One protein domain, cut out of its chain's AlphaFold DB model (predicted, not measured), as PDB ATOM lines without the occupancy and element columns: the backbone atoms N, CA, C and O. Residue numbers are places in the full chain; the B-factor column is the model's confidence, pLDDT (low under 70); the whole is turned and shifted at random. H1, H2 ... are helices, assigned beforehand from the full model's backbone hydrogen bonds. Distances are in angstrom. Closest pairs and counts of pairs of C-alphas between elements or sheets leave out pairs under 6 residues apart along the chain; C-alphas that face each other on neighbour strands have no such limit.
ATOM      1  N   GLU A 162      47.872 -28.239 -16.327       72.38
ATOM      2  CA  GLU A 162      46.636 -27.744 -15.719       72.38
ATOM      3  C   GLU A 162      45.613 -28.863 -15.428       72.38
ATOM      4  O   GLU A 162      44.793 -28.728 -14.519       72.38
ATOM      5  N   GLN A 163      45.671 -29.990 -16.148       81.75
ATOM      6  CA  GLN A 163      44.766 -31.134 -15.987       81.75
ATOM      7  C   GLN A 163      45.219 -32.124 -14.904       81.75
ATOM      8  O   GLN A 163      44.405 -32.923 -14.444       81.75
ATOM      9  N   ILE A 164      46.472 -32.069 -14.434       83.12
ATOM     10  CA  ILE A 164      46.995 -32.982 -13.402       83.12
ATOM     11  C   ILE A 164      46.095 -33.094 -12.146       83.12
ATOM     12  O   ILE A 164      45.859 -34.222 -11.704       83.12
ATOM     13  N   PRO A 165      45.553 -32.009 -11.541       84.44
ATOM     14  CA  PRO A 165      44.620 -32.149 -10.418       84.44
ATOM     15  C   PRO A 165      43.321 -32.878 -10.798       84.44
ATOM     16  O   PRO A 165      42.797 -33.630  -9.979       84.44
ATOM     17  N   HIS A 166      42.830 -32.704 -12.029       86.81
ATOM     18  CA  HIS A 166      41.635 -33.385 -12.523       86.81
ATOM     19  C   HIS A 166      41.894 -34.879 -12.753       86.81
ATOM     20  O   HIS A 166      41.143 -35.703 -12.242       86.81
ATOM     21  N   ILE A 167      43.002 -35.243 -13.408       87.31
ATOM     22  CA  ILE A 167      43.408 -36.645 -13.613       87.31
ATOM     23  C   ILE A 167      43.605 -37.341 -12.259       87.31
ATOM     24  O   ILE A 167      43.083 -38.428 -12.029       87.31
ATOM     25  N   ARG A 168      44.253 -36.684 -11.287       89.19
ATOM     26  CA  ARG A 168      44.365 -37.224  -9.921       89.19
ATOM     27  C   ARG A 168      43.006 -37.467  -9.255       89.19
ATOM     28  O   ARG A 168      42.875 -38.452  -8.531       89.19
ATOM     29  N   ALA A 169      42.015 -36.604  -9.481       89.94
ATOM     30  CA  ALA A 169      40.658 -36.816  -8.984       89.94
ATOM     31  C   ALA A 169      39.958 -37.983  -9.708       89.94
ATOM     32  O   ALA A 169      39.323 -38.802  -9.045       89.94
ATOM     33  N   GLN A 170      40.137 -38.116 -11.028       91.94
ATOM     34  CA  GLN A 170      39.637 -39.256 -11.808       91.94
ATOM     35  C   GLN A 170      40.227 -40.590 -11.318       91.94
ATOM     36  O   GLN A 170      39.473 -41.539 -11.121       91.94
ATOM     37  N   LEU A 171      41.534 -40.657 -11.035       91.62
ATOM     38  CA  LEU A 171      42.189 -41.855 -10.487       91.62
ATOM     39  C   LEU A 171      41.619 -42.263  -9.120       91.62
ATOM     40  O   LEU A 171      41.365 -43.442  -8.879       91.62
ATOM     41  N   VAL A 172      41.375 -41.296  -8.224       92.94
ATOM     42  CA  VAL A 172      40.714 -41.569  -6.934       92.94
ATOM     43  C   VAL A 172      39.278 -42.054  -7.156       92.94
ATOM     44  O   VAL A 172      38.883 -43.041  -6.539       92.94
ATOM     45  N   ALA A 173      38.523 -41.413  -8.054       93.56
ATOM     46  CA  ALA A 173      37.143 -41.783  -8.364       93.56
ATOM     47  C   ALA A 173      37.033 -43.202  -8.960       93.56
ATOM     48  O   ALA A 173      36.174 -43.982  -8.540       93.56
ATOM     49  N   ALA A 174      37.935 -43.563  -9.880       92.19
ATOM     50  CA  ALA A 174      38.030 -44.898 -10.469       92.19
ATOM     51  C   ALA A 174      38.333 -45.963  -9.403       92.19
ATOM     52  O   ALA A 174      37.623 -46.966  -9.312       92.19
ATOM     53  N   ALA A 175      39.299 -45.694  -8.516       92.19
ATOM     54  CA  ALA A 175      39.604 -46.570  -7.390       92.19
ATOM     55  C   ALA A 175      38.412 -46.728  -6.430       92.19
ATOM     56  O   ALA A 175      38.069 -47.852  -6.061       92.19
ATOM     57  N   THR A 176      37.715 -45.645  -6.064       92.69
ATOM     58  CA  THR A 176      36.505 -45.757  -5.232       92.69
ATOM     59  C   THR A 176      35.394 -46.546  -5.923       92.69
ATOM     60  O   THR A 176      34.796 -47.406  -5.286       92.69
ATOM     61  N   LYS A 177      35.175 -46.346  -7.231       92.88
ATOM     62  CA  LYS A 177      34.174 -47.096  -8.007       92.88
ATOM     63  C   LYS A 177      34.493 -48.594  -8.038       92.88
ATOM     64  O   LYS A 177      33.594 -49.405  -7.840       92.88
ATOM     65  N   MET A 178      35.761 -48.966  -8.228       91.25
ATOM     66  CA  MET A 178      36.189 -50.367  -8.181       91.25
ATOM     67  C   MET A 178      36.007 -50.971  -6.781       91.25
ATOM     68  O   MET A 178      35.445 -52.058  -6.676       91.25
ATOM     69  N   ARG A 179      36.391 -50.266  -5.704       89.88
ATOM     70  CA  ARG A 179      36.106 -50.703  -4.320       89.88
ATOM     71  C   ARG A 179      34.620 -51.001  -4.132       89.88
ATOM     72  O   ARG A 179      34.264 -52.016  -3.550       89.88
ATOM     73  N   ASP A 180      33.769 -50.094  -4.593       89.25
ATOM     74  CA  ASP A 180      32.335 -50.175  -4.343       89.25
ATOM     75  C   ASP A 180      31.656 -51.236  -5.228       89.25
ATOM     76  O   ASP A 180      30.641 -51.783  -4.815       89.25
ATOM     77  N   SER A 181      32.262 -51.632  -6.359       87.69
ATOM     78  CA  SER A 181      31.817 -52.795  -7.151       87.69
ATOM     79  C   SER A 181      32.065 -54.162  -6.497       87.69
ATOM     80  O   SER A 181      31.419 -55.126  -6.887       87.69
ATOM     81  N   PHE A 182      32.955 -54.235  -5.498       83.06
ATOM     82  CA  PHE A 182      33.187 -55.427  -4.664       83.06
ATOM     83  C   PHE A 182      32.366 -55.415  -3.360       83.06
ATOM     84  O   PHE A 182      32.451 -56.327  -2.541       83.06
ATOM     85  N   LYS A 183      31.596 -54.352  -3.093       78.88
ATOM     86  CA  LYS A 183      30.647 -54.365  -1.978       78.88
ATOM     87  C   LYS A 183      29.329 -54.960  -2.468       78.88
ATOM     88  O   LYS A 183      28.813 -54.480  -3.477       78.88
ATOM     89  N   PRO A 184      28.732 -55.930  -1.750       64.62
ATOM     90  CA  PRO A 184      27.373 -56.348  -2.056       64.62
ATOM     91  C   PRO A 184      26.456 -55.127  -1.969       64.62
ATOM     92  O   PRO A 184      26.580 -54.311  -1.047       64.62
ATOM     93  N   ALA A 335      34.120 -70.925  -5.034       61.75
ATOM     94  CA  ALA A 335      33.340 -69.820  -4.473       61.75
ATOM     95  C   ALA A 335      33.942 -69.250  -3.171       61.75
ATOM     96  O   ALA A 335      33.883 -68.043  -2.947       61.75
ATOM     97  N   ALA A 336      34.550 -70.095  -2.329       62.16
ATOM     98  CA  ALA A 336      35.273 -69.637  -1.144       62.16
ATOM     99  C   ALA A 336      36.560 -68.875  -1.519       62.16
ATOM    100  O   ALA A 336      36.784 -67.777  -1.020       62.16
ATOM    101  N   THR A 337      37.364 -69.401  -2.453       73.62
ATOM    102  CA  THR A 337      38.608 -68.737  -2.889       73.62
ATOM    103  C   THR A 337      38.383 -67.407  -3.612       73.62
ATOM    104  O   THR A 337      39.241 -66.524  -3.549       73.62
ATOM    105  N   ASP A 338      37.237 -67.237  -4.275       79.75
ATOM    106  CA  ASP A 338      36.868 -65.976  -4.921       79.75
ATOM    107  C   ASP A 338      36.418 -64.927  -3.886       79.75
ATOM    108  O   ASP A 338      36.890 -63.793  -3.937       79.75
ATOM    109  N   ALA A 339      35.631 -65.313  -2.872       82.81
ATOM    110  CA  ALA A 339      35.280 -64.433  -1.748       82.81
ATOM    111  C   ALA A 339      36.510 -64.018  -0.907       82.81
ATOM    112  O   ALA A 339      36.650 -62.853  -0.516       82.81
ATOM    113  N   ASP A 340      37.449 -64.940  -0.676       84.62
ATOM    114  CA  ASP A 340      38.729 -64.640  -0.024       84.62
ATOM    115  C   ASP A 340      39.570 -63.663  -0.867       84.62
ATOM    116  O   ASP A 340      40.146 -62.712  -0.330       84.62
ATOM    117  N   SER A 341      39.595 -63.841  -2.195       85.25
ATOM    118  CA  SER A 341      40.270 -62.928  -3.130       85.25
ATOM    119  C   SER A 341      39.642 -61.531  -3.114       85.25
ATOM    120  O   SER A 341      40.357 -60.534  -3.009       85.25
ATOM    121  N   GLU A 342      38.312 -61.442  -3.164       86.00
ATOM    122  CA  GLU A 342      37.551 -60.191  -3.116       86.00
ATOM    123  C   GLU A 342      37.792 -59.420  -1.809       86.00
ATOM    124  O   GLU A 342      38.098 -58.224  -1.837       86.00
ATOM    125  N   SER A 343      37.757 -60.106  -0.660       86.62
ATOM    126  CA  SER A 343      38.030 -59.482   0.642       86.62
ATOM    127  C   SER A 343      39.470 -58.956   0.755       86.62
ATOM    128  O   SER A 343      39.691 -57.847   1.255       86.62
ATOM    129  N   ALA A 344      40.453 -59.690   0.220       87.19
ATOM    130  CA  ALA A 344      41.850 -59.264   0.183       87.19
ATOM    131  C   ALA A 344      42.064 -58.031  -0.715       87.19
ATOM    132  O   ALA A 344      42.849 -57.142  -0.371       87.19
ATOM    133  N   LEU A 345      41.351 -57.948  -1.843       88.44
ATOM    134  CA  LEU A 345      41.374 -56.786  -2.731       88.44
ATOM    135  C   LEU A 345      40.714 -55.569  -2.085       88.44
ATOM    136  O   LEU A 345      41.302 -54.490  -2.118       88.44
ATOM    137  N   LEU A 346      39.551 -55.731  -1.450       89.75
ATOM    138  CA  LEU A 346      38.872 -54.667  -0.702       89.75
ATOM    139  C   LEU A 346      39.764 -54.065   0.392       89.75
ATOM    140  O   LEU A 346      39.872 -52.838   0.490       89.75
ATOM    141  N   ASP A 347      40.430 -54.911   1.183       89.81
ATOM    142  CA  ASP A 347      41.344 -54.467   2.238       89.81
ATOM    143  C   ASP A 347      42.552 -53.715   1.656       89.81
ATOM    144  O   ASP A 347      42.879 -52.609   2.098       89.81
ATOM    145  N   PHE A 348      43.164 -54.249   0.595       90.94
ATOM    146  CA  PHE A 348      44.283 -53.603  -0.090       90.94
ATOM    147  C   PHE A 348      43.894 -52.246  -0.704       90.94
ATOM    148  O   PHE A 348      44.626 -51.258  -0.563       90.94
ATOM    149  N   LEU A 349      42.718 -52.159  -1.330       90.88
ATOM    150  CA  LEU A 349      42.249 -50.938  -1.980       90.88
ATOM    151  C   LEU A 349      41.892 -49.850  -0.960       90.88
ATOM    152  O   LEU A 349      42.251 -48.685  -1.144       90.88
ATOM    153  N   GLY A 350      41.241 -50.243   0.139       89.69
ATOM    154  CA  GLY A 350      40.879 -49.357   1.243       89.69
ATOM    155  C   GLY A 350      42.076 -48.876   2.068       89.69
ATOM    156  O   GLY A 350      42.148 -47.690   2.384       89.69
ATOM    157  N   ARG A 351      43.030 -49.760   2.399       90.94
ATOM    158  CA  ARG A 351      44.174 -49.420   3.268       90.94
ATOM    159  C   ARG A 351      45.384 -48.843   2.540       90.94
ATOM    160  O   ARG A 351      46.144 -48.105   3.165       90.94
ATOM    161  N   GLN A 352      45.610 -49.190   1.270       91.75
ATOM    162  CA  GLN A 352      46.842 -48.815   0.561       91.75
ATOM    163  C   GLN A 352      46.582 -47.952  -0.678       91.75
ATOM    164  O   GLN A 352      47.153 -46.866  -0.772       91.75
ATOM    165  N   ILE A 353      45.711 -48.382  -1.598       92.12
ATOM    166  CA  ILE A 353      45.518 -47.694  -2.890       92.12
ATOM    167  C   ILE A 353      44.829 -46.333  -2.727       92.12
ATOM    168  O   ILE A 353      45.407 -45.311  -3.097       92.12
ATOM    169  N   ILE A 354      43.623 -46.275  -2.148       92.69
ATOM    170  CA  ILE A 354      42.877 -45.009  -2.016       92.69
ATOM    171  C   ILE A 354      43.653 -43.974  -1.175       92.69
ATOM    172  O   ILE A 354      43.777 -42.830  -1.632       92.69
ATOM    173  N   PRO A 355      44.251 -44.322  -0.011       93.50
ATOM    174  CA  PRO A 355      45.079 -43.385   0.750       93.50
ATOM    175  C   PRO A 355      46.275 -42.856  -0.051       93.50
ATOM    176  O   PRO A 355      46.566 -41.661   0.008       93.50
ATOM    177  N   TYR A 356      46.924 -43.708  -0.855       92.50
ATOM    178  CA  TYR A 356      48.023 -43.311  -1.738       92.50
ATOM    179  C   TYR A 356      47.579 -42.339  -2.843       92.50
ATOM    180  O   TYR A 356      48.175 -41.269  -3.004       92.50
ATOM    181  N   LEU A 357      46.501 -42.658  -3.565       91.25
ATOM    182  CA  LEU A 357      45.976 -41.812  -4.642       91.25
ATOM    183  C   LEU A 357      45.455 -40.462  -4.121       91.25
ATOM    184  O   LEU A 357      45.637 -39.437  -4.782       91.25
ATOM    185  N   THR A 358      44.914 -40.431  -2.902       91.38
ATOM    186  CA  THR A 358      44.432 -39.203  -2.244       91.38
ATOM    187  C   THR A 358      45.577 -38.330  -1.709       91.38
ATOM    188  O   THR A 358      45.471 -37.103  -1.676       91.38
ATOM    189  N   ALA A 359      46.710 -38.925  -1.324       89.50
ATOM    190  CA  ALA A 359      47.796 -38.229  -0.636       89.50
ATOM    191  C   ALA A 359      48.343 -37.008  -1.402       89.50
ATOM    192  O   ALA A 359      48.686 -37.086  -2.585       89.50
ATOM    193  N   ARG A 360      48.539 -35.880  -0.696       84.69
ATOM    194  CA  ARG A 360      49.150 -34.658  -1.264       84.69
ATOM    195  C   ARG A 360      50.610 -34.862  -1.698       84.69
ATOM    196  O   ARG A 360      51.039 -34.236  -2.659       84.69
ATOM    197  N   ARG A 361      51.352 -35.732  -1.005       82.69
ATOM    198  CA  ARG A 361      52.736 -36.145  -1.311       82.69
ATOM    199  C   ARG A 361      52.808 -37.672  -1.401       82.69
ATOM    200  O   ARG A 361      53.209 -38.330  -0.440       82.69
ATOM    201  N   GLY A 362      52.340 -38.232  -2.520       80.94
ATOM    202  CA  GLY A 362      52.337 -39.681  -2.753       80.94
ATOM    203  C   GLY A 362      53.756 -40.255  -2.766       80.94
ATOM    204  O   GLY A 362      54.008 -41.327  -2.224       80.94
ATOM    205  N   ASP A 363      54.712 -39.483  -3.275       81.75
ATOM    206  CA  ASP A 363      56.147 -39.772  -3.270       81.75
ATOM    207  C   ASP A 363      56.770 -40.136  -1.907       81.75
ATOM    208  O   ASP A 363      57.799 -40.812  -1.870       81.75
ATOM    209  N   ARG A 364      56.173 -39.702  -0.788       85.50
ATOM    210  CA  ARG A 364      56.621 -40.068   0.569       85.50
ATOM    211  C   ARG A 364      56.074 -41.414   1.052       85.50
ATOM    212  O   ARG A 364      56.611 -41.970   2.007       85.50
ATOM    213  N   MET A 365      55.024 -41.939   0.424       89.38
ATOM    214  CA  MET A 365      54.425 -43.225   0.782       89.38
ATOM    215  C   MET A 365      55.181 -44.400   0.155       89.38
ATOM    216  O   MET A 365      55.884 -44.256  -0.844       89.38
ATOM    217  N   ARG A 366      55.013 -45.602   0.724       87.88
ATOM    218  CA  ARG A 366      55.722 -46.808   0.261       87.88
ATOM    219  C   ARG A 366      55.382 -47.161  -1.196       87.88
ATOM    220  O   ARG A 366      56.303 -47.427  -1.958       87.88
ATOM    221  N   LEU A 367      54.109 -47.059  -1.604       88.00
ATOM    222  CA  LEU A 367      53.653 -47.272  -2.994       88.00
ATOM    223  C   LEU A 367      54.187 -46.214  -3.986       88.00
ATOM    224  O   LEU A 367      54.217 -46.448  -5.194       88.00
ATOM    225  N   GLY A 368      54.673 -45.070  -3.489       86.62
ATOM    226  CA  GLY A 368      55.379 -44.076  -4.296       86.62
ATOM    227  C   GLY A 368      56.772 -44.531  -4.755       86.62
ATOM    228  O   GLY A 368      57.333 -43.930  -5.670       86.62
ATOM    229  N   LYS A 369      57.336 -45.595  -4.163       89.25
ATOM    230  CA  LYS A 369      58.636 -46.168  -4.550       89.25
ATOM    231  C   LYS A 369      58.426 -47.294  -5.578       89.25
ATOM    232  O   LYS A 369      57.799 -48.288  -5.215       89.25
ATOM    233  N   PRO A 370      58.983 -47.208  -6.808       87.12
ATOM    234  CA  PRO A 370      58.714 -48.177  -7.880       87.12
ATOM    235  C   PRO A 370      58.943 -49.639  -7.480       87.12
ATOM    236  O   PRO A 370      58.000 -50.418  -7.516       87.12
ATOM    237  N   ARG A 371      60.140 -49.978  -6.974       89.62
ATOM    238  CA  ARG A 371      60.491 -51.353  -6.562       89.62
ATOM    239  C   ARG A 371      59.514 -51.931  -5.530       89.62
ATOM    240  O   ARG A 371      58.984 -53.014  -5.715       89.62
ATOM    241  N   PHE A 372      59.204 -51.164  -4.480       89.88
ATOM    242  CA  PHE A 372      58.268 -51.614  -3.446       89.88
ATOM    243  C   PHE A 372      56.841 -51.787  -3.988       89.88
ATOM    244  O   PHE A 372      56.128 -52.694  -3.562       89.88
ATOM    245  N   SER A 373      56.419 -50.923  -4.917       90.25
ATOM    246  CA  SER A 373      55.141 -51.065  -5.612       90.25
ATOM    247  C   SER A 373      55.107 -52.365  -6.419       90.25
ATOM    248  O   SER A 373      54.172 -53.142  -6.258       90.25
ATOM    249  N   GLU A 374      56.127 -52.623  -7.241       91.31
ATOM    250  CA  GLU A 374      56.260 -53.844  -8.049       91.31
ATOM    251  C   GLU A 374      56.210 -55.108  -7.180       91.31
ATOM    252  O   GLU A 374      55.392 -55.988  -7.444       91.31
ATOM    253  N   ASP A 375      56.998 -55.159  -6.101       92.19
ATOM    254  CA  ASP A 375      56.988 -56.269  -5.141       92.19
ATOM    255  C   ASP A 375      55.592 -56.466  -4.528       92.19
ATOM    256  O   ASP A 375      55.060 -57.577  -4.519       92.19
ATOM    257  N   THR A 376      54.960 -55.385  -4.055       91.81
ATOM    258  CA  THR A 376      53.635 -55.435  -3.410       91.81
ATOM    259  C   THR A 376      52.563 -55.947  -4.370       91.81
ATOM    260  O   THR A 376      51.821 -56.864  -4.019       91.81
ATOM    261  N   PHE A 377      52.502 -55.419  -5.596       92.75
ATOM    262  CA  PHE A 377      51.559 -55.895  -6.610       92.75
ATOM    263  C   PHE A 377      51.856 -57.338  -7.034       92.75
ATOM    264  O   PHE A 377      50.913 -58.102  -7.245       92.75
ATOM    265  N   ARG A 378      53.129 -57.763  -7.076       92.56
ATOM    266  CA  ARG A 378      53.497 -59.168  -7.315       92.56
ATOM    267  C   ARG A 378      52.954 -60.083  -6.216       92.56
ATOM    268  O   ARG A 378      52.368 -61.113  -6.534       92.56
ATOM    269  N   PHE A 379      53.090 -59.706  -4.943       91.00
ATOM    270  CA  PHE A 379      52.534 -60.477  -3.824       91.00
ATOM    271  C   PHE A 379      51.001 -60.522  -3.832       91.00
ATOM    272  O   PHE A 379      50.438 -61.583  -3.582       91.00
ATOM    273  N   VAL A 380      50.317 -59.419  -4.157       90.19
ATOM    274  CA  VAL A 380      48.846 -59.414  -4.289       90.19
ATOM    275  C   VAL A 380      48.401 -60.322  -5.443       90.19
ATOM    276  O   VAL A 380      47.530 -61.163  -5.247       90.19
ATOM    277  N   LYS A 381      49.054 -60.243  -6.612       90.38
ATOM    278  CA  LYS A 381      48.743 -61.060  -7.804       90.38
ATOM    279  C   LYS A 381      48.947 -62.570  -7.595       90.38
ATOM    280  O   LYS A 381      48.323 -63.364  -8.292       90.38
ATOM    281  N   LEU A 382      49.795 -62.960  -6.638       89.12
ATOM    282  CA  LEU A 382      49.995 -64.353  -6.209       89.12
ATOM    283  C   LEU A 382      48.944 -64.847  -5.198       89.12
ATOM    284  O   LEU A 382      48.846 -66.052  -4.984       89.12
ATOM    285  N   ARG A 383      48.187 -63.944  -4.562       88.00
ATOM    286  CA  ARG A 383      47.183 -64.267  -3.532       88.00
ATOM    287  C   ARG A 383      45.740 -64.302  -4.038       88.00
ATOM    288  O   ARG A 383      44.883 -64.765  -3.296       88.00
ATOM    289  N   VAL A 384      45.472 -63.804  -5.245       88.44
ATOM    290  CA  VAL A 384      44.130 -63.788  -5.852       88.44
ATOM    291  C   VAL A 384      43.976 -64.856  -6.933       88.44
ATOM    292  O   VAL A 384      44.946 -65.204  -7.618       88.44
ATOM    293  N   THR A 385      42.748 -65.345  -7.117       88.88
ATOM    294  CA  THR A 385      42.394 -66.231  -8.237       88.88
ATOM    295  C   THR A 385      42.585 -65.527  -9.586       88.88
ATOM    296  O   THR A 385      42.698 -64.300  -9.685       88.88
ATOM    297  N   GLU A 386      42.682 -66.315 -10.661       86.75
ATOM    298  CA  GLU A 386      43.042 -65.814 -11.992       86.75
ATOM    299  C   GLU A 386      42.069 -64.745 -12.521       86.75
ATOM    300  O   GLU A 386      42.517 -63.768 -13.123       86.75
ATOM    301  N   ALA A 387      40.780 -64.860 -12.183       86.06
ATOM    302  CA  ALA A 387      39.722 -63.924 -12.565       86.06
ATOM    303  C   ALA A 387      39.967 -62.468 -12.117       86.06
ATOM    304  O   ALA A 387      39.520 -61.537 -12.786       86.06
ATOM    305  N   TYR A 388      40.697 -62.243 -11.018       86.62
ATOM    306  CA  TYR A 388      40.950 -60.896 -10.493       86.62
ATOM    307  C   TYR A 388      42.333 -60.331 -10.851       86.62
ATOM    308  O   TYR A 388      42.644 -59.192 -10.493       86.62
ATOM    309  N   ARG A 389      43.181 -61.076 -11.576       89.25
ATOM    310  CA  ARG A 389      44.537 -60.616 -11.937       89.25
ATOM    311  C   ARG A 389      44.530 -59.344 -12.786       89.25
ATOM    312  O   ARG A 389      45.405 -58.499 -12.596       89.25
ATOM    313  N   ASP A 390      43.531 -59.184 -13.649       89.75
ATOM    314  CA  ASP A 390      43.351 -57.982 -14.471       89.75
ATOM    315  C   ASP A 390      42.982 -56.759 -13.619       89.75
ATOM    316  O   ASP A 390      43.501 -55.667 -13.845       89.75
ATOM    317  N   ARG A 391      42.179 -56.946 -12.560       89.75
ATOM    318  CA  ARG A 391      41.853 -55.881 -11.593       89.75
ATOM    319  C   ARG A 391      43.087 -55.418 -10.820       89.75
ATOM    320  O   ARG A 391      43.249 -54.223 -10.597       89.75
ATOM    321  N   VAL A 392      43.985 -56.336 -10.455       91.75
ATOM    322  CA  VAL A 392      45.270 -55.989  -9.816       91.75
ATOM    323  C   VAL A 392      46.165 -55.182 -10.764       91.75
ATOM    324  O   VAL A 392      46.834 -54.247 -10.324       91.75
ATOM    325  N   GLU A 393      46.166 -55.498 -12.062       91.62
ATOM    326  CA  GLU A 393      46.920 -54.734 -13.063       91.62
ATOM    327  C   GLU A 393      46.302 -53.341 -13.308       91.62
ATOM    328  O   GLU A 393      47.039 -52.365 -13.425       91.62
ATOM    329  N   GLU A 394      44.970 -53.214 -13.278       91.88
ATOM    330  CA  GLU A 394      44.246 -51.931 -13.333       91.88
ATOM    331  C   GLU A 394      44.609 -51.025 -12.133       91.88
ATOM    332  O   GLU A 394      45.002 -49.870 -12.314       91.88
ATOM    333  N   MET A 395      44.608 -51.573 -10.907       91.69
ATOM    334  CA  MET A 395      45.056 -50.869  -9.689       91.69
ATOM    335  C   MET A 395      46.518 -50.411  -9.769       91.69
ATOM    336  O   MET A 395      46.868 -49.328  -9.283       91.69
ATOM    337  N   LYS A 396      47.385 -51.246 -10.355       92.19
ATOM    338  CA  LYS A 396      48.791 -50.917 -10.590       92.19
ATOM    339  C   LYS A 396      48.913 -49.784 -11.605       92.19
ATOM    340  O   LYS A 396      49.612 -48.821 -11.313       92.19
ATOM    341  N   GLY A 397      48.171 -49.833 -12.713       90.31
ATOM    342  CA  GLY A 397      48.119 -48.769 -13.720       90.31
ATOM    343  C   GLY A 397      47.851 -47.389 -13.111       90.31
ATOM    344  O   GLY A 397      48.633 -46.465 -13.322       90.31
ATOM    345  N   TRP A 398      46.836 -47.266 -12.247       91.56
ATOM    346  CA  TRP A 398      46.550 -46.008 -11.539       91.56
ATOM    347  C   TRP A 398      47.685 -45.541 -10.619       91.56
ATOM    348  O   TRP A 398      47.915 -44.340 -10.463       91.56
ATOM    349  N   CYS A 399      48.402 -46.472  -9.983       91.44
ATOM    350  CA  CYS A 399      49.541 -46.136  -9.129       91.44
ATOM    351  C   CYS A 399      50.760 -45.694  -9.948       91.44
ATOM    352  O   CYS A 399      51.458 -44.755  -9.559       91.44
ATOM    353  N   ASP A 400      50.999 -46.348 -11.080       89.12
ATOM    354  CA  ASP A 400      52.066 -46.038 -12.026       89.12
ATOM    355  C   ASP A 400      51.836 -44.644 -12.641       89.12
ATOM    356  O   ASP A 400      52.737 -43.801 -12.613       89.12
ATOM    357  N   GLU A 401      50.605 -44.355 -13.074       87.81
ATOM    358  CA  GLU A 401      50.174 -43.041 -13.562       87.81
ATOM    359  C   GLU A 401      50.283 -41.964 -12.472       87.81
ATOM    360  O   GLU A 401      50.869 -40.902 -12.696       87.81
ATOM    361  N   ARG A 402      49.839 -42.245 -11.237       89.69
ATOM    362  CA  ARG A 402      49.984 -41.299 -10.119       89.69
ATOM    363  C   ARG A 402      51.448 -40.958  -9.822       89.69
ATOM    364  O   ARG A 402      51.749 -39.788  -9.566       89.69
ATOM    365  N   ARG A 403      52.365 -41.937  -9.866       88.50
ATOM    366  CA  ARG A 403      53.815 -41.678  -9.737       88.50
ATOM    367  C   ARG A 403      54.336 -40.801 -10.870       88.50
ATOM    368  O   ARG A 403      55.217 -39.976 -10.629       88.50
ATOM    369  N   MET A 404      53.787 -40.956 -12.072       84.62
ATOM    370  CA  MET A 404      54.146 -40.154 -13.237       84.62
ATOM    371  C   MET A 404      53.775 -38.681 -13.063       84.62
ATOM    372  O   MET A 404      54.624 -37.804 -13.226       84.62
ATOM    373  N   LEU A 405      52.541 -38.417 -12.636       86.25
ATOM    374  CA  LEU A 405      52.037 -37.071 -12.362       86.25
ATOM    375  C   LEU A 405      52.826 -36.392 -11.227       86.25
ATOM    376  O   LEU A 405      53.210 -35.227 -11.338       86.25
ATOM    377  N   ASP A 406      53.145 -37.131 -10.154       86.88
ATOM    378  CA  ASP A 406      54.005 -36.641  -9.064       86.88
ATOM    379  C   ASP A 406      55.425 -36.290  -9.565       86.88
ATOM    380  O   ASP A 406      56.033 -35.329  -9.080       86.88
ATOM    381  N   LEU A 407      55.965 -37.034 -10.538       84.31
ATOM    382  CA  LEU A 407      57.265 -36.758 -11.157       84.31
ATOM    383  C   LEU A 407      57.210 -35.522 -12.069       84.31
ATOM    384  O   LEU A 407      58.082 -34.658 -11.956       84.31
ATOM    385  N   GLN A 408      56.177 -35.393 -12.906       84.38
ATOM    386  CA  GLN A 408      55.960 -34.232 -13.779       84.38
ATOM    387  C   GLN A 408      55.854 -32.933 -12.962       84.38
ATOM    388  O   GLN A 408      56.548 -31.960 -13.263       84.38
ATOM    389  N   ILE A 409      55.082 -32.937 -11.863       84.44
ATOM    390  CA  ILE A 409      54.991 -31.798 -10.931       84.44
ATOM    391  C   ILE A 409      56.364 -31.447 -10.348       84.44
ATOM    392  O   ILE A 409      56.738 -30.274 -10.324       84.44
ATOM    393  N   LYS A 410      57.134 -32.439  -9.880       86.75
ATOM    394  CA  LYS A 410      58.469 -32.200  -9.308       86.75
ATOM    395  C   LYS A 410      59.410 -31.554 -10.316       86.75
ATOM    396  O   LYS A 410      60.045 -30.556  -9.988       86.75
ATOM    397  N   LEU A 411      59.495 -32.110 -11.522       85.50
ATOM    398  CA  LEU A 411      60.337 -31.592 -12.596       85.50
ATOM    399  C   LEU A 411      59.969 -30.147 -12.958       85.50
ATOM    400  O   LEU A 411      60.846 -29.283 -13.010       85.50
ATOM    401  N   GLN A 412      58.674 -29.869 -13.118       85.12
ATOM    402  CA  GLN A 412      58.173 -28.528 -13.406       85.12
ATOM    403  C   GLN A 412      58.477 -27.545 -12.265       85.12
ATOM    404  O   GLN A 412      58.878 -26.408 -12.518       85.12
TER     405      GLN A 412
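What this domain is: This is residues 162 to 184 and 335 to 412 of the 444 residues of an uncharacterized protein of Verrucomicrobia bacterium (UniProt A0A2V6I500). Long helix H4 runs nearly the full length of an elongated all-helix body and makes a three-helix bundle with H1 and H2, helices side by side. The shorter H3 forms a hairpin with H4, on the side away from H1. The 101 printed residues include four named helices, in the order H1, H2, H3, H4, and no named strand. The whole is compact, with a radius of gyration of the C-alphas of 13.8 A, and spans 49 by 28 by 19 A.

How they stand to each other: Start at the hub, H4, residues 386 to 412. With residues 395 to 405 alone it touches H1, residues 162 to 181, opposite ways at a shallow tilt of 20 degrees; the closest C-alphas, Leu 171 and Trp 398, are 6.1 A apart. H2, residues 335 to 358, touches H4 the same way at 7 degrees, a shallow tilt, closest at C-alphas 357 and 402, 6.8 A. H1 and H2 touch, closest at C-alphas 172 and 357, 5.7 A. In the hairpin, residues 377 to 381 of H3, residues 370 to 383, touch residues 389 to 396 of H4, closest at C-alphas 381 and 389, 5.9 A. H1 and H3 are apart. O i to N i+4 pairs are within hydrogen-bond range throughout H3, and in 15 of 16 in H1, 17 of 20 in H2 and 21 of 23 in H4.

Where its parts are: Find C-alpha 386 at (43.042, -65.814, -11.992); H4 runs 40.3 A to C-alpha 412 at (58.173, -28.528, -13.406). H1 measures 30.3 A, H2 32.6 A with a kink of 33 degrees near residue 349, and H3 20.3 A.

The domain as a whole: Residues 185 to 334 are not printed; C-alphas 184 and 335 are 14.9 A apart across the cut. The link from H2 to H3 is long and that from H3 to H4 tight. Look for pLDDT under 70 at residues 184, 335 and 336.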